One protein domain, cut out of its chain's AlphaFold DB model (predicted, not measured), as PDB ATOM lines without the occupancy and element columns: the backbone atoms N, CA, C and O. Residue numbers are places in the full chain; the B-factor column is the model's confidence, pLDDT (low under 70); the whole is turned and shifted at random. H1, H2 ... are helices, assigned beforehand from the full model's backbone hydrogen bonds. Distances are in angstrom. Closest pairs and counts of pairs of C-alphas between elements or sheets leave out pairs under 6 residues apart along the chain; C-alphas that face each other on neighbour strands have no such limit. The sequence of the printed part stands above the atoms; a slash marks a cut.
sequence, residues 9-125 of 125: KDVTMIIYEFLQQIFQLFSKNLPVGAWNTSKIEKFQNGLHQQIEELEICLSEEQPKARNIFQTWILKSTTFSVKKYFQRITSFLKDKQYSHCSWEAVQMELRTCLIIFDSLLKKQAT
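This is residues 9 to 125 of the 125 residues of the protein "Interferon, kappa" of Columba livia (UniProt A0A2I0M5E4). Four long helices run nearly side by side, with H2, H1 and H3 in a row, H1 in the middle of it, and H4 on one side of that row. The link from H2 to H3 spans one end of the row, past H1, and its residues 62 to 67, with 68 and 69 at the first turns of H3, stick out. The printed part has 117 residues with four named helices in the order H1, H2, H3, H4 and no named strand; the class is all helix. It is only just compact, close to loose, with a radius of gyration of the C-alphas of 15.9 A, and it is elongated, spanning 50 by 27 by 24 A.

The longest helix is H3, residues 68 to 94. It touches H1, residues 9 to 28, closest at the C-alphas of Thr 78 and Ile 14, 6.1 A apart. H1 and H3 run the same way at a shallow tilt of 26 degrees. H3 also touches H4, residues 99 to 123, with residues 88 to 92 alone, closest at the C-alphas of Leu 92 and Ser 101, 6.1 A apart. H3 and H4 form a helical hairpin, running opposite ways at a shallow tilt of 22 degrees. H1 and H4 only just touch, with 3 pairs of C-alphas within 8 A, the closest being those of Ile 15 and Phe 116 at 7.1 A. They run opposite ways at a shallow tilt of 21 degrees. H1, H3 and H4 form a bundle, three helices at shallow tilts that touch one another. H1 is the hub, touching three other helices. The third of these is H2, residues 37 to 60, whose closest C-alpha pair with H1 is Ile 51 and Tyr 16, 6.2 A apart. H1 and H2 form a helical hairpin, opposite ways at a shallow tilt of 28 degrees. H2 is apart from H3 and from H4. In H1, H2, H3 and H4 every backbone O i to N i+4 pair is within hydrogen-bond range.

H3 measures 38.6 A from first to last C-alpha, H4 36.5 A, H2 34.9 A and H1 28.9 A. H1 begins at C-alpha 9, (40.298, -12.757, 3.790). H3 begins at C-alpha 68, (36.485, -27.367, 2.985), and H4 ends at C-alpha 123, (47.385, -6.321, 0.567).

The C-alphas farthest apart are those of Gly 33 and Lys 64, at 49.8 A. The printed part has no cut and ends at Thr 125, the chain's last residue. The link from H3 to H4 is tight, and those from H1 to H2 and from H2 to H3 are short. The mean pLDDT of the printed part is 82.5; residues 29 to 34, 60 to 74 and 123 to 125 are under 70.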
ATOM      1  N   LYS A   9      41.311 -12.325   2.824       73.75
ATOM      2  CA  LYS A   9      40.298 -12.757   3.790       73.75
ATOM      3  C   LYS A   9      40.867 -13.640   4.902       73.75
ATOM      4  O   LYS A   9      40.456 -13.514   6.053       73.75
ATOM      5  N   ASP A  10      41.808 -14.529   4.575       77.25
ATOM      6  CA  ASP A  10      42.476 -15.365   5.579       77.25
ATOM      7  C   ASP A  10      43.272 -14.511   6.565       77.25
ATOM      8  O   ASP A  10      43.165 -14.722   7.771       77.25
ATOM      9  N   VAL A  11      43.986 -13.494   6.077       80.88
ATOM     10  CA  VAL A  11      44.697 -12.536   6.937       80.88
ATOM     11  C   VAL A  11      43.728 -11.707   7.778       80.88
ATOM     12  O   VAL A  11      43.930 -11.607   8.987       80.88
ATOM     13  N   THR A  12      42.639 -11.202   7.193       82.88
ATOM     14  CA  THR A  12      41.603 -10.442   7.912       82.88
ATOM     15  C   THR A  12      41.010 -11.243   9.070       82.88
ATOM     16  O   THR A  12      40.903 -10.730  10.180       82.88
ATOM     17  N   MET A  13      40.682 -12.525   8.874       83.38
ATOM     18  CA  MET A  13      40.126 -13.351   9.957       83.38
ATOM     19  C   MET A  13      41.162 -13.728  11.023       83.38
ATOM     20  O   MET A  13      40.805 -13.873  12.191       83.38
ATOM     21  N   ILE A  14      42.435 -13.898  10.649       86.19
ATOM     22  CA  ILE A  14      43.517 -14.111  11.623       86.19
ATOM     23  C   ILE A  14      43.660 -12.877  12.513       86.19
ATOM     24  O   ILE A  14      43.765 -13.017  13.731       86.19
ATOM     25  N   ILE A  15      43.630 -11.684  11.916       88.56
ATOM     26  CA  ILE A  15      43.695 -10.413  12.641       88.56
ATOM     27  C   ILE A  15      42.456 -10.241  13.520       88.56
ATOM     28  O   ILE A  15      42.604  -9.917  14.693       88.56
ATOM     29  N   TYR A  16      41.261 -10.540  13.006       88.94
ATOM     30  CA  TYR A  16      40.019 -10.520  13.782       88.94
ATOM     31  C   TYR A  16      40.120 -11.391  15.042       88.94
ATOM     32  O   TYR A  16      39.923 -10.899  16.152       88.94
ATOM     33  N   GLU A  17      40.513 -12.663  14.902       91.00
ATOM     34  CA  GLU A  17      40.702 -13.553  16.055       91.00
ATOM     35  C   GLU A  17      41.800 -13.026  16.996       91.00
ATOM     36  O   GLU A  17      41.639 -13.064  18.213       91.00
ATOM     37  N   PHE A  18      42.899 -12.485  16.464       93.12
ATOM     38  CA  PHE A  18      43.973 -11.916  17.280       93.12
ATOM     39  C   PHE A  18      43.498 -10.725  18.125       93.12
ATOM     40  O   PHE A  18      43.765 -10.685  19.328       93.12
ATOM     41  N   LEU A  19      42.756  -9.783  17.533       93.31
ATOM     42  CA  LEU A  19      42.198  -8.631  18.244       93.31
ATOM     43  C   LEU A  19      41.179  -9.063  19.305       93.31
ATOM     44  O   LEU A  19      41.214  -8.542  20.423       93.31
ATOM     45  N   GLN A  20      40.342 -10.066  19.014       92.19
ATOM     46  CA  GLN A  20      39.436 -10.645  20.011       92.19
ATOM     47  C   GLN A  20      40.192 -11.220  21.214       92.19
ATOM     48  O   GLN A  20      39.802 -10.983  22.361       92.19
ATOM     49  N   GLN A  21      41.287 -11.949  20.980       93.88
ATOM     50  CA  GLN A  21      42.098 -12.493  22.067       93.88
ATOM     51  C   GLN A  21      42.791 -11.391  22.890       93.88
ATOM     52  O   GLN A  21      42.830 -11.499  24.119       93.88
ATOM     53  N   ILE A  22      43.266 -10.301  22.264       93.88
ATOM     54  CA  ILE A  22      43.778  -9.127  22.999       93.88
ATOM     55  C   ILE A  22      42.677  -8.546  23.882       93.88
ATOM     56  O   ILE A  22      42.891  -8.356  25.079       93.88
ATOM     57  N   PHE A  23      41.496  -8.284  23.321       92.19
ATOM     58  CA  PHE A  23      40.389  -7.710  24.078       92.19
ATOM     59  C   PHE A  23      40.060  -8.565  25.312       92.19
ATOM     60  O   PHE A  23      39.987  -8.056  26.429       92.19
ATOM     61  N   GLN A  24      39.965  -9.888  25.148       91.44
ATOM     62  CA  GLN A  24      39.717 -10.810  26.261       91.44
ATOM     63  C   GLN A  24      40.830 -10.800  27.317       91.44
ATOM     64  O   GLN A  24      40.532 -10.856  28.516       91.44
ATOM     65  N   LEU A  25      42.097 -10.730  26.896       91.25
ATOM     66  CA  LEU A  25      43.248 -10.688  27.797       91.25
ATOM     67  C   LEU A  25      43.201  -9.448  28.702       91.25
ATOM     68  O   LEU A  25      43.349  -9.579  29.921       91.25
ATOM     69  N   PHE A  26      42.942  -8.277  28.111       87.69
ATOM     70  CA  PHE A  26      42.888  -6.994  28.817       87.69
ATOM     71  C   PHE A  26      41.616  -6.811  29.651       87.69
ATOM     72  O   PHE A  26      41.637  -6.046  30.605       87.69
ATOM     73  N   SER A  27      40.533  -7.536  29.366       85.31
ATOM     74  CA  SER A  27      39.296  -7.451  30.160       85.31
ATOM     75  C   SER A  27      39.288  -8.324  31.418       85.31
ATOM     76  O   SER A  27      38.500  -8.071  32.324       85.31
ATOM     77  N   LYS A  28      40.130  -9.365  31.498       77.81
ATOM     78  CA  LYS A  28      40.064 -10.367  32.585       77.81
ATOM     79  C   LYS A  28      41.217 -10.334  33.585       77.81
ATOM     80  O   LYS A  28      41.057 -10.855  34.681       77.81
ATOM     81  N   ASN A  29      42.382  -9.809  33.210       67.94
ATOM     82  CA  ASN A  29      43.632 -10.099  33.925       67.94
ATOM     83  C   ASN A  29      44.410  -8.857  34.393       67.94
ATOM     84  O   ASN A  29      45.602  -8.958  34.675       67.94
ATOM     85  N   LEU A  30      43.780  -7.686  34.458       68.56
ATOM     86  CA  LEU A  30      44.487  -6.458  34.827       68.56
ATOM     87  C   LEU A  30      45.010  -6.539  36.273       68.56
ATOM     88  O   LEU A  30      44.225  -6.798  37.188       68.56
ATOM     89  N   PRO A  31      46.315  -6.314  36.507       64.12
ATOM     90  CA  PRO A  31      46.863  -6.310  37.850       64.12
ATOM     91  C   PRO A  31      46.334  -5.092  38.612       64.12
ATOM     92  O   PRO A  31      46.347  -3.960  38.116       64.12
ATOM     93  N   VAL A  32      45.856  -5.346  39.829       61.50
ATOM     94  CA  VAL A  32      45.245  -4.342  40.704       61.50
ATOM     95  C   VAL A  32      46.236  -3.200  40.956       61.50
ATOM     96  O   VAL A  32      47.346  -3.426  41.426       61.50
ATOM     97  N   GLY A  33      45.836  -1.967  40.634       65.19
ATOM     98  CA  GLY A  33      46.572  -0.747  40.991       65.19
ATOM     99  C   GLY A  33      47.778  -0.377  40.117       65.19
ATOM    100  O   GLY A  33      48.338   0.696  40.318       65.19
ATOM    101  N   ALA A  34      48.173  -1.194  39.135       61.75
ATOM    102  CA  ALA A  34      49.354  -0.910  38.306       61.75
ATOM    103  C   ALA A  34      49.055  -0.112  37.021       61.75
ATOM    104  O   ALA A  34      49.981   0.330  36.344       61.75
ATOM    105  N   TRP A  35      47.783   0.092  36.665       73.44
ATOM    106  CA  TRP A  35      47.412   0.682  35.379       73.44
ATOM    107  C   TRP A  35      46.470   1.875  35.512       73.44
ATOM    108  O   TRP A  35      45.595   1.916  36.371       73.44
ATOM    109  N   ASN A  36      46.618   2.838  34.598       83.31
ATOM    110  CA  ASN A  36      45.676   3.942  34.452       83.31
ATOM    111  C   ASN A  36      44.403   3.429  33.762       83.31
ATOM    112  O   ASN A  36      44.403   3.229  32.544       83.31
ATOM    113  N   THR A  37      43.338   3.231  34.542       81.69
ATOM    114  CA  THR A  37      42.043   2.696  34.089       81.69
ATOM    115  C   THR A  37      41.524   3.404  32.840       81.69
ATOM    116  O   THR A  37      41.181   2.741  31.869       81.69
ATOM    117  N   SER A  38      41.607   4.738  32.785       86.62
ATOM    118  CA  SER A  38      41.147   5.510  31.622       86.62
ATOM    119  C   SER A  38      41.924   5.185  30.340       86.62
ATOM    120  O   SER A  38      41.356   5.168  29.248       86.62
ATOM    121  N   LYS A  39      43.232   4.907  30.438       87.00
ATOM    122  CA  LYS A  39      44.030   4.498  29.269       87.00
ATOM    123  C   LYS A  39      43.635   3.105  28.782       87.00
ATOM    124  O   LYS A  39      43.606   2.889  27.574       87.00
ATOM    125  N   ILE A  40      43.341   2.185  29.700       86.06
ATOM    126  CA  ILE A  40      42.894   0.834  29.343       86.06
ATOM    127  C   ILE A  40      41.514   0.876  28.698       86.06
ATOM    128  O   ILE A  40      41.345   0.284  27.640       86.06
ATOM    129  N   GLU A  41      40.567   1.613  29.271       88.25
ATOM    130  CA  GLU A  41      39.216   1.748  28.713       88.25
ATOM    131  C   GLU A  41      39.261   2.313  27.291       88.25
ATOM    132  O   GLU A  41      38.657   1.757  26.379       88.25
ATOM    133  N   LYS A  42      40.053   3.370  27.058       91.06
ATOM    134  CA  LYS A  42      40.257   3.916  25.706       91.06
ATOM    135  C   LYS A  42      40.833   2.880  24.745       91.06
ATOM    136  O   LYS A  42      40.404   2.811  23.597       91.06
ATOM    137  N   PHE A  43      41.795   2.084  25.205       89.31
ATOM    138  CA  PHE A  43      42.385   1.020  24.403       89.31
ATOM    139  C   PHE A  43      41.373  -0.090  24.084       89.31
ATOM    140  O   PHE A  43      41.261  -0.492  22.929       89.31
ATOM    141  N   GLN A  44      40.598  -0.543  25.071       90.50
ATOM    142  CA  GLN A  44      39.548  -1.548  24.892       90.50
ATOM    143  C   GLN A  44      38.449  -1.063  23.945       90.50
ATOM    144  O   GLN A  44      38.045  -1.819  23.069       90.50
ATOM    145  N   ASN A  45      38.019   0.195  24.065       93.06
ATOM    146  CA  ASN A  45      37.028   0.788  23.167       93.06
ATOM    147  C   ASN A  45      37.553   0.866  21.726       93.06
ATOM    148  O   ASN A  45      36.842   0.493  20.799       93.06
ATOM    149  N   GLY A  46      38.810   1.285  21.538       93.50
ATOM    150  CA  GLY A  46      39.437   1.302  20.212       93.50
ATOM    151  C   GLY A  46      39.562  -0.094  19.594       93.50
ATOM    152  O   GLY A  46      39.285  -0.269  18.413       93.50
ATOM    153  N   LEU A  47      39.922  -1.104  20.394       92.38
ATOM    154  CA  LEU A  47      39.936  -2.500  19.946       92.38
ATOM    155  C   LEU A  47      38.541  -2.998  19.569       92.38
ATOM    156  O   LEU A  47      38.396  -3.678  18.560       92.38
ATOM    157  N   HIS A  48      37.530  -2.679  20.378       92.25
ATOM    158  CA  HIS A  48      36.156  -3.085  20.115       92.25
ATOM    159  C   HIS A  48      35.660  -2.521  18.781       92.25
ATOM    160  O   HIS A  48      35.185  -3.288  17.951       92.25
ATOM    161  N   GLN A  49      35.897  -1.230  18.533       93.56
ATOM    162  CA  GLN A  49      35.557  -0.592  17.265       93.56
ATOM    163  C   GLN A  49      36.248  -1.275  16.070       93.56
ATOM    164  O   GLN A  49      35.596  -1.589  15.080       93.56
ATOM    165  N   GLN A  50      37.550  -1.571  16.165       90.88
ATOM    166  CA  GLN A  50      38.265  -2.273  15.086       90.88
ATOM    167  C   GLN A  50      37.718  -3.683  14.827       90.88
ATOM    168  O   GLN A  50      37.697  -4.141  13.687       90.88
ATOM    169  N   ILE A  51      37.287  -4.389  15.875       90.69
ATOM    170  CA  ILE A  51      36.663  -5.711  15.746       90.69
ATOM    171  C   ILE A  51      35.325  -5.596  15.008       90.69
ATOM    172  O   ILE A  51      35.085  -6.389  14.099       90.69
ATOM    173  N   GLU A  52      34.488  -4.616  15.360       90.38
ATOM    174  CA  GLU A  52      33.206  -4.366  14.689       90.38
ATOM    175  C   GLU A  52      33.396  -4.024  13.204       90.38
ATOM    176  O   GLU A  52      32.729  -4.604  12.347       90.38
ATOM    177  N   GLU A  53      34.353  -3.151  12.876       88.94
ATOM    178  CA  GLU A  53      34.683  -2.793  11.488       88.94
ATOM    179  C   GLU A  53      35.108  -4.026  10.670       88.94
ATOM    180  O   GLU A  53      34.614  -4.250   9.562       88.94
ATOM    181  N   LEU A  54      35.978  -4.873  11.230       85.44
ATOM    182  CA  LEU A  54      36.404  -6.115  10.577       85.44
ATOM    183  C   LEU A  54      35.249  -7.108  10.403       85.44
ATOM    184  O   LEU A  54      35.201  -7.811   9.393       85.44
ATOM    185  N   GLU A  55      34.328  -7.186  11.364       83.19
ATOM    186  CA  GLU A  55      33.157  -8.062  11.287       83.19
ATOM    187  C   GLU A  55      32.228  -7.667  10.134       83.19
ATOM    188  O   GLU A  55      31.800  -8.534   9.365       83.19
ATOM    189  N   ILE A  56      32.002  -6.362   9.953       83.06
ATOM    190  CA  ILE A  56      31.241  -5.817   8.823       83.06
ATOM    191  C   ILE A  56      31.918  -6.197   7.500       83.06
ATOM    192  O   ILE A  56      31.276  -6.820   6.651       83.06
ATOM    193  N   CYS A  57      33.224  -5.939   7.351       81.75
ATOM    194  CA  CYS A  57      33.966  -6.299   6.134       81.75
ATOM    195  C   CYS A  57      33.889  -7.804   5.821       81.75
ATOM    196  O   CYS A  57      33.701  -8.210   4.675       81.75
ATOM    197  N   LEU A  58      34.006  -8.657   6.843       75.81
ATOM    198  CA  LEU A  58      33.927 -10.110   6.674       75.81
ATOM    199  C   LEU A  58      32.524 -10.587   6.264       75.81
ATOM    200  O   LEU A  58      32.418 -11.592   5.545       75.81
ATOM    201  N   SER A  59      31.479  -9.886   6.717       73.00
ATOM    202  CA  SER A  59      30.071 -10.170   6.420       73.00
ATOM    203  C   SER A  59      29.668  -9.734   5.006       73.00
ATOM    204  O   SER A  59      28.998 -10.493   4.305       73.00
ATOM    205  N   GLU A  60      30.111  -8.558   4.549       66.44
ATOM    206  CA  GLU A  60      29.799  -8.020   3.212       66.44
ATOM    207  C   GLU A  60      30.425  -8.843   2.070       66.44
ATOM    208  O   GLU A  60      29.856  -8.964   0.986       66.44
ATOM    209  N   GLU A  61      31.554  -9.506   2.323       59.34
ATOM    210  CA  GLU A  61      32.229 -10.380   1.358       59.34
ATOM    211  C   GLU A  61      31.657 -11.817   1.272       59.34
ATOM    212  O   GLU A  61      32.321 -12.723   0.747       59.34
ATOM    213  N   GLN A  62      30.472 -12.102   1.825       56.91
ATOM    214  CA  GLN A  62      29.793 -13.382   1.579       56.91
ATOM    215  C   GLN A  62      28.920 -13.320   0.319       56.91
ATOM    216  O   GLN A  62      27.729 -13.020   0.377       56.91
ATOM    217  N   PRO A  63      29.480 -13.759  -0.821       50.38
ATOM    218  CA  PRO A  63      28.766 -14.766  -1.592       50.38
ATOM    219  C   PRO A  63      29.696 -15.887  -2.102       50.38
ATOM    220  O   PRO A  63      30.629 -15.646  -2.860       50.38
ATOM    221  N   LYS A  64      29.305 -17.135  -1.784       50.97
ATOM    222  CA  LYS A  64      29.671 -18.436  -2.405       50.97
ATOM    223  C   LYS A  64      30.789 -19.269  -1.748       50.97
ATOM    224  O   LYS A  64      31.954 -18.904  -1.704       50.97
ATOM    225  N   ALA A  65      30.359 -20.453  -1.298       50.81
ATOM    226  CA  ALA A  65      31.087 -21.711  -1.100       50.81
ATOM    227  C   ALA A  65      32.616 -21.616  -0.916       50.81
ATOM    228  O   ALA A  65      33.392 -21.864  -1.839       50.81
ATOM    229  N   ARG A  66      33.054 -21.357   0.322       57.34
ATOM    230  CA  ARG A  66      34.438 -21.616   0.740       57.34
ATOM    231  C   ARG A  66      34.718 -23.118   0.621       57.34
ATOM    232  O   ARG A  66      33.916 -23.926   1.090       57.34
ATOM    233  N   ASN A  67      35.849 -23.509   0.032       63.66
ATOM    234  CA  ASN A  67      36.205 -24.927  -0.007       63.66
ATOM    235  C   ASN A  67      36.516 -25.444   1.424       63.66
ATOM    236  O   ASN A  67      36.897 -24.689   2.329       63.66
ATOM    237  N   ILE A  68      36.324 -26.745   1.656       65.38
ATOM    238  CA  ILE A  68      36.485 -27.367   2.985       65.38
ATOM    239  C   ILE A  68      37.925 -27.199   3.507       65.38
ATOM    240  O   ILE A  68      38.133 -26.980   4.700       65.38
ATOM    241  N   PHE A  69      38.913 -27.227   2.612       55.50
ATOM    242  CA  PHE A  69      40.335 -27.133   2.943       55.50
ATOM    243  C   PHE A  69      40.748 -25.739   3.452       55.50
ATOM    244  O   PHE A  69      41.411 -25.630   4.477       55.50
ATOM    245  N   GLN A  70      40.279 -24.662   2.820       60.75
ATOM    246  CA  GLN A  70      40.454 -23.269   3.253       60.75
ATOM    247  C   GLN A  70      39.754 -23.017   4.589       60.75
ATOM    248  O   GLN A  70      40.288 -22.338   5.460       60.75
ATOM    249  N   THR A  71      38.566 -23.598   4.779       68.19
ATOM    250  CA  THR A  71      37.857 -23.552   6.067       68.19
ATOM    251  C   THR A  71      38.666 -24.243   7.166       68.19
ATOM    252  O   THR A  71      38.731 -23.754   8.293       68.19
ATOM    253  N   TRP A  72      39.295 -25.374   6.848       68.56
ATOM    254  CA  TRP A  72      40.125 -26.126   7.783       68.56
ATOM    255  C   TRP A  72      41.435 -25.401   8.121       68.56
ATOM    256  O   TRP A  72      41.750 -25.271   9.302       68.56
ATOM    257  N   ILE A  73      42.143 -24.854   7.124       65.88
ATOM    258  CA  ILE A  73      43.341 -24.021   7.335       65.88
ATOM    259  C   ILE A  73      43.004 -22.848   8.245       65.88
ATOM    260  O   ILE A  73      43.685 -22.636   9.244       65.88
ATOM    261  N   LEU A  74      41.916 -22.132   7.960       68.94
ATOM    262  CA  LEU A  74      41.484 -21.022   8.794       68.94
ATOM    263  C   LEU A  74      41.228 -21.459  10.240       68.94
ATOM    264  O   LEU A  74      41.739 -20.830  11.162       68.94
ATOM    265  N   LYS A  75      40.461 -22.538  10.444       74.62
ATOM    266  CA  LYS A  75      40.190 -23.088  11.782       74.62
ATOM    267  C   LYS A  75      41.477 -23.484  12.507       74.62
ATOM    268  O   LYS A  75      41.591 -23.275  13.710       74.62
ATOM    269  N   SER A  76      42.448 -24.038  11.787       72.94
ATOM    270  CA  SER A  76      43.762 -24.386  12.335       72.94
ATOM    271  C   SER A  76      44.566 -23.139  12.728       72.94
ATOM    272  O   SER A  76      45.212 -23.110  13.781       72.94
ATOM    273  N   THR A  77      44.510 -22.074  11.926       74.50
ATOM    274  CA  THR A  77      45.228 -20.830  12.220       74.50
ATOM    275  C   THR A  77      44.585 -20.058  13.370       74.50
ATOM    276  O   THR A  77      45.299 -19.630  14.275       74.50
ATOM    277  N   THR A  78      43.253 -19.956  13.430       80.44
ATOM    278  CA  THR A  78      42.559 -19.352  14.584       80.44
ATOM    279  C   THR A  78      42.803 -20.152  15.863       80.44
ATOM    280  O   THR A  78      43.034 -19.578  16.927       80.44
ATOM    281  N   PHE A  79      42.873 -21.483  15.770       85.19
ATOM    282  CA  PHE A  79      43.293 -22.330  16.886       85.19
ATOM    283  C   PHE A  79      44.736 -22.042  17.334       85.19
ATOM    284  O   PHE A  79      45.022 -22.000  18.532       85.19
ATOM    285  N   SER A  80      45.644 -21.786  16.389       88.81
ATOM    286  CA  SER A  80      47.034 -21.421  16.691       88.81
ATOM    287  C   SER A  80      47.132 -20.073  17.413       88.81
ATOM    288  O   SER A  80      47.886 -19.966  18.381       88.81
ATOM    289  N   VAL A  81      46.321 -19.083  17.018       91.69
ATOM    290  CA  VAL A  81      46.204 -17.793  17.723       91.69
ATOM    291  C   VAL A  81      45.716 -18.004  19.158       91.69
ATOM    292  O   VAL A  81      46.355 -17.540  20.101       91.69
ATOM    293  N   LYS A  82      44.659 -18.796  19.369       91.25
ATOM    294  CA  LYS A  82      44.171 -19.124  20.724       91.25
ATOM    295  C   LYS A  82      45.247 -19.788  21.580       91.25
ATOM    296  O   LYS A  82      45.449 -19.404  22.730       91.25
ATOM    297  N   LYS A  83      45.985 -20.751  21.019       93.50
ATOM    298  CA  LYS A  83      47.090 -21.427  21.716       93.50
ATOM    299  C   LYS A  83      48.216 -20.460  22.090       93.50
ATOM    300  O   LYS A  83      48.815 -20.595  23.156       93.50
ATOM    301  N   TYR A  84      48.502 -19.483  21.235       94.94
ATOM    302  CA  TYR A  84      49.461 -18.424  21.529       94.94
ATOM    303  C   TYR A  84      49.019 -17.575  22.736       94.94
ATOM    304  O   TYR A  84      49.773 -17.447  23.699       94.94
ATOM    305  N   PHE A  85      47.762 -17.125  22.784       94.88
ATOM    306  CA  PHE A  85      47.245 -16.375  23.939       94.88
ATOM    307  C   PHE A  85      47.104 -17.214  25.215       94.88
ATOM    308  O   PHE A  85      47.274 -16.695  26.322       94.88
ATOM    309  N   GLN A  86      46.872 -18.522  25.095       94.44
ATOM    310  CA  GLN A  86      46.954 -19.440  26.234       94.44
ATOM    311  C   GLN A  86      48.366 -19.471  26.836       94.44
ATOM    312  O   GLN A  86      48.500 -19.482  28.061       94.44
ATOM    313  N   ARG A  87      49.418 -19.439  26.005       96.12
ATOM    314  CA  ARG A  87      50.813 -19.352  26.477       96.12
ATOM    315  C   ARG A  87      51.095 -18.019  27.159       96.12
ATOM    316  O   ARG A  87      51.659 -18.039  28.245       96.12
ATOM    317  N   ILE A  88      50.635 -16.901  26.590       95.56
ATOM    318  CA  ILE A  88      50.727 -15.574  27.231       95.56
ATOM    319  C   ILE A  88      50.048 -15.592  28.602       95.56
ATOM    320  O   ILE A  88      50.627 -15.170  29.599       95.56
ATOM    321  N   THR A  89      48.827 -16.120  28.669       93.06
ATOM    322  CA  THR A  89      48.062 -16.185  29.920       93.06
ATOM    323  C   THR A  89      48.763 -17.069  30.952       93.06
ATOM    324  O   THR A  89      48.788 -16.726  32.131       93.06
ATOM    325  N   SER A  90      49.348 -18.190  30.525       94.94
ATOM    326  CA  SER A  90      50.120 -19.075  31.409       94.94
ATOM    327  C   SER A  90      51.385 -18.380  31.915       94.94
ATOM    328  O   SER A  90      51.615 -18.353  33.116       94.94
ATOM    329  N   PHE A  91      52.129 -17.705  31.033       95.50
ATOM    330  CA  PHE A  91      53.294 -16.900  31.400       95.50
ATOM    331  C   PHE A  91      52.954 -15.819  32.436       95.50
ATOM    332  O   PHE A  91      53.652 -15.683  33.439       95.50
ATOM    333  N   LEU A  92      51.864 -15.075  32.228       92.56
ATOM    334  CA  LEU A  92      51.410 -14.059  33.180       92.56
ATOM    335  C   LEU A  92      51.064 -14.675  34.540       92.56
ATOM    336  O   LEU A  92      51.468 -14.130  35.564       92.56
ATOM    337  N   LYS A  93      50.379 -15.826  34.563       92.38
ATOM    338  CA  LYS A  93      50.078 -16.563  35.801       92.38
ATOM    339  C   LYS A  93      51.347 -17.008  36.525       92.38
ATOM    340  O   LYS A  93      51.474 -16.749  37.719       92.38
ATOM    341  N   ASP A  94      52.299 -17.597  35.805       95.31
ATOM    342  CA  ASP A  94      53.577 -18.063  36.359       95.31
ATOM    343  C   ASP A  94      54.399 -16.909  36.953       95.31
ATOM    344  O   ASP A  94      55.127 -17.077  37.930       95.31
ATOM    345  N   LYS A  95      54.267 -15.708  36.376       94.00
ATOM    346  CA  LYS A  95      54.897 -14.471  36.856       94.00
ATOM    347  C   LYS A  95      54.005 -13.643  37.782       94.00
ATOM    348  O   LYS A  95      54.323 -12.477  38.031       94.00
ATOM    349  N   GLN A  96      52.913 -14.232  38.278       91.06
ATOM    350  CA  GLN A  96      51.959 -13.630  39.215       91.06
ATOM    351  C   GLN A  96      51.438 -12.260  38.764       91.06
ATOM    352  O   GLN A  96      51.196 -11.378  39.584       91.06
ATOM    353  N   TYR A  97      51.296 -12.061  37.454       88.50
ATOM    354  CA  TYR A  97      50.843 -10.806  36.859       88.50
ATOM    355  C   TYR A  97      51.674  -9.586  37.306       88.50
ATOM    356  O   TYR A  97      51.166  -8.468  37.381       88.50
ATOM    357  N   SER A  98      52.963  -9.790  37.600       88.62
ATOM    358  CA  SER A  98      53.901  -8.716  37.947       88.62
ATOM    359  C   SER A  98      53.990  -7.643  36.856       88.62
ATOM    360  O   SER A  98      53.798  -7.927  35.670       88.62
ATOM    361  N   HIS A  99      54.358  -6.418  37.246       86.75
ATOM    362  CA  HIS A  99      54.523  -5.292  36.320       86.75
ATOM    363  C   HIS A  99      55.430  -5.639  35.130       86.75
ATOM    364  O   HIS A  99      55.013  -5.509  33.984       86.75
ATOM    365  N   CYS A 100      56.619  -6.197  35.389       91.25
ATOM    366  CA  CYS A 100      57.565  -6.566  34.331       91.25
ATOM    367  C   CYS A 100      57.012  -7.638  33.376       91.25
ATOM    368  O   CYS A 100      57.296  -7.605  32.181       91.25
ATOM    369  N   SER A 101      56.210  -8.587  33.875       92.38
ATOM    370  CA  SER A 101      55.572  -9.589  33.009       92.38
ATOM    371  C   SER A 101      54.534  -8.962  32.078       92.38
ATOM    372  O   SER A 101      54.448  -9.329  30.908       92.38
ATOM    373  N   TRP A 102      53.804  -7.958  32.563       90.25
ATOM    374  CA  TRP A 102      52.863  -7.198  31.752       90.25
ATOM    375  C   TRP A 102      53.547  -6.294  30.735       90.25
ATOM    376  O   TRP A 102      53.103  -6.250  29.591       90.25
ATOM    377  N   GLU A 103      54.643  -5.632  31.104       91.12
ATOM    378  CA  GLU A 103      55.452  -4.853  30.160       91.12
ATOM    379  C   GLU A 103      55.988  -5.733  29.026       91.12
ATOM    380  O   GLU A 103      55.924  -5.338  27.860       91.12
ATOM    381  N   ALA A 104      56.449  -6.950  29.341       94.19
ATOM    382  CA  ALA A 104      56.879  -7.921  28.339       94.19
ATOM    383  C   ALA A 104      55.745  -8.273  27.361       94.19
ATOM    384  O   ALA A 104      55.925  -8.173  26.147       94.19
ATOM    385  N   VAL A 105      54.555  -8.596  27.880       93.62
ATOM    386  CA  VAL A 105      53.377  -8.897  27.051       93.62
ATOM    387  C   VAL A 105      52.952  -7.688  26.215       93.62
ATOM    388  O   VAL A 105      52.644  -7.833  25.036       93.62
ATOM    389  N   GLN A 106      52.965  -6.476  26.774       91.00
ATOM    390  CA  GLN A 106      52.653  -5.259  26.020       91.00
ATOM    391  C   GLN A 106      53.629  -5.023  24.867       91.00
ATOM    392  O   GLN A 106      53.197  -4.623  23.785       91.00
ATOM    393  N   MET A 107      54.928  -5.233  25.090       94.00
ATOM    394  CA  MET A 107      55.936  -5.106  24.040       94.00
ATOM    395  C   MET A 107      55.696  -6.120  22.923       94.00
ATOM    396  O   MET A 107      55.651  -5.732  21.758       94.00
ATOM    397  N   GLU A 108      55.455  -7.381  23.276       95.19
ATOM    398  CA  GLU A 108      55.172  -8.440  22.308       95.19
ATOM    399  C   GLU A 108      53.923  -8.126  21.466       95.19
ATOM    400  O   GLU A 108      53.976  -8.138  20.236       95.19
ATOM    401  N   LEU A 109      52.822  -7.726  22.113       93.12
ATOM    402  CA  LEU A 109      51.580  -7.375  21.420       93.12
ATOM    403  C   LEU A 109      51.730  -6.142  20.523       93.12
ATOM    404  O   LEU A 109      51.180  -6.125  19.421       93.12
ATOM    405  N   ARG A 110      52.493  -5.124  20.944       92.12
ATOM    406  CA  ARG A 110      52.807  -3.963  20.093       92.12
ATOM    407  C   ARG A 110      53.547  -4.389  18.832       92.12
ATOM    408  O   ARG A 110      53.178  -3.955  17.744       92.12
ATOM    409  N   THR A 111      54.549  -5.257  18.962       93.69
ATOM    410  CA  THR A 111      55.279  -5.794  17.810       93.69
ATOM    411  C   THR A 111      54.346  -6.555  16.870       93.69
ATOM    412  O   THR A 111      54.388  -6.320  15.663       93.69
ATOM    413  N   CYS A 112      53.452  -7.398  17.395       91.88
ATOM    414  CA  CYS A 112      52.463  -8.102  16.576       91.88
ATOM    415  C   CYS A 112      51.531  -7.144  15.819       91.88
ATOM    416  O   CYS A 112      51.317  -7.329  14.624       91.88
ATOM    417  N   LEU A 113      51.015  -6.102  16.478       89.31
ATOM    418  CA  LEU A 113      50.130  -5.118  15.844       89.31
ATOM    419  C   LEU A 113      50.831  -4.340  14.722       89.31
ATOM    420  O   LEU A 113      50.234  -4.128  13.669       89.31
ATOM    421  N   ILE A 114      52.107  -3.981  14.899       90.25
ATOM    422  CA  ILE A 114      52.918  -3.348  13.843       90.25
ATOM    423  C   ILE A 114      53.074  -4.290  12.643       90.25
ATOM    424  O   ILE A 114      52.947  -3.868  11.492       90.25
ATOM    425  N   ILE A 115      53.324  -5.577  12.897       88.19
ATOM    426  CA  ILE A 115      53.417  -6.580  11.832       88.19
ATOM    427  C   ILE A 115      52.078  -6.687  11.094       88.19
ATOM    428  O   ILE A 115      52.075  -6.654   9.864       88.19
ATOM    429  N   PHE A 116      50.948  -6.754  11.801       86.19
ATOM    430  CA  PHE A 116      49.630  -6.836  11.165       86.19
ATOM    431  C   PHE A 116      49.281  -5.605  10.334       86.19
ATOM    432  O   PHE A 116      48.846  -5.770   9.197       86.19
ATOM    433  N   ASP A 117      49.544  -4.397  10.833       86.31
ATOM    434  CA  ASP A 117      49.378  -3.161  10.057       86.31
ATOM    435  C   ASP A 117      50.203  -3.202   8.758       86.31
ATOM    436  O   ASP A 117      49.696  -2.905   7.674       86.31
ATOM    437  N   SER A 118      51.452  -3.676   8.834       85.19
ATOM    438  CA  SER A 118      52.300  -3.827   7.647       85.19
ATOM    439  C   SER A 118      51.765  -4.864   6.650       85.19
ATOM    440  O   SER A 118      51.912  -4.688   5.439       85.19
ATOM    441  N   LEU A 119      51.139  -5.940   7.140       80.44
ATOM    442  CA  LEU A 119      50.553  -6.992   6.310       80.44
ATOM    443  C   LEU A 119      49.267  -6.520   5.630       80.44
ATOM    444  O   LEU A 119      49.095  -6.781   4.442       80.44
ATOM    445  N   LEU A 120      48.412  -5.787   6.345       78.38
ATOM    446  CA  LEU A 120      47.189  -5.203   5.793       78.38
ATOM    447  C   LEU A 120      47.504  -4.182   4.695       78.38
ATOM    448  O   LEU A 120      46.935  -4.251   3.609       78.38
ATOM    449  N   LYS A 121      48.476  -3.291   4.925       80.38
ATOM    450  CA  LYS A 121      48.899  -2.294   3.927       80.38
ATOM    451  C   LYS A 121      49.433  -2.926   2.644       80.38
ATOM    452  O   LYS A 121      49.112  -2.458   1.557       80.38
ATOM    453  N   LYS A 122      50.205  -4.012   2.753       71.88
ATOM    454  CA  LYS A 122      50.737  -4.745   1.590       71.88
ATOM    455  C   LYS A 122      49.666  -5.424   0.740       71.88
ATOM    456  O   LYS A 122      49.951  -5.753  -0.401       71.88
ATOM    457  N   GLN A 123      48.484  -5.681   1.292       62.53
ATOM    458  CA  GLN A 123      47.385  -6.321   0.567       62.53
ATOM    459  C   GLN A 123      46.424  -5.317  -0.076       62.53
ATOM    460  O   GLN A 123      45.616  -5.711  -0.907       62.53
ATOM    461  N   ALA A 124      46.521  -4.032   0.282       57.59
ATOM    462  CA  ALA A 124      45.732  -2.951  -0.307       57.59
ATOM    463  C   ALA A 124      46.373  -2.332  -1.572       57.59
ATOM    464  O   ALA A 124      45.815  -1.387  -2.124       57.59
ATOM    465  N   THR A 125      47.544  -2.828  -1.999       42.84
ATOM    466  CA  THR A 125      48.285  -2.389  -3.201       42.84
ATOM    467  C   THR A 125      48.292  -3.501  -4.239       42.84
ATOM    468  O   THR A 125      48.164  -3.182  -5.440       42.84
TER     469      THR A 125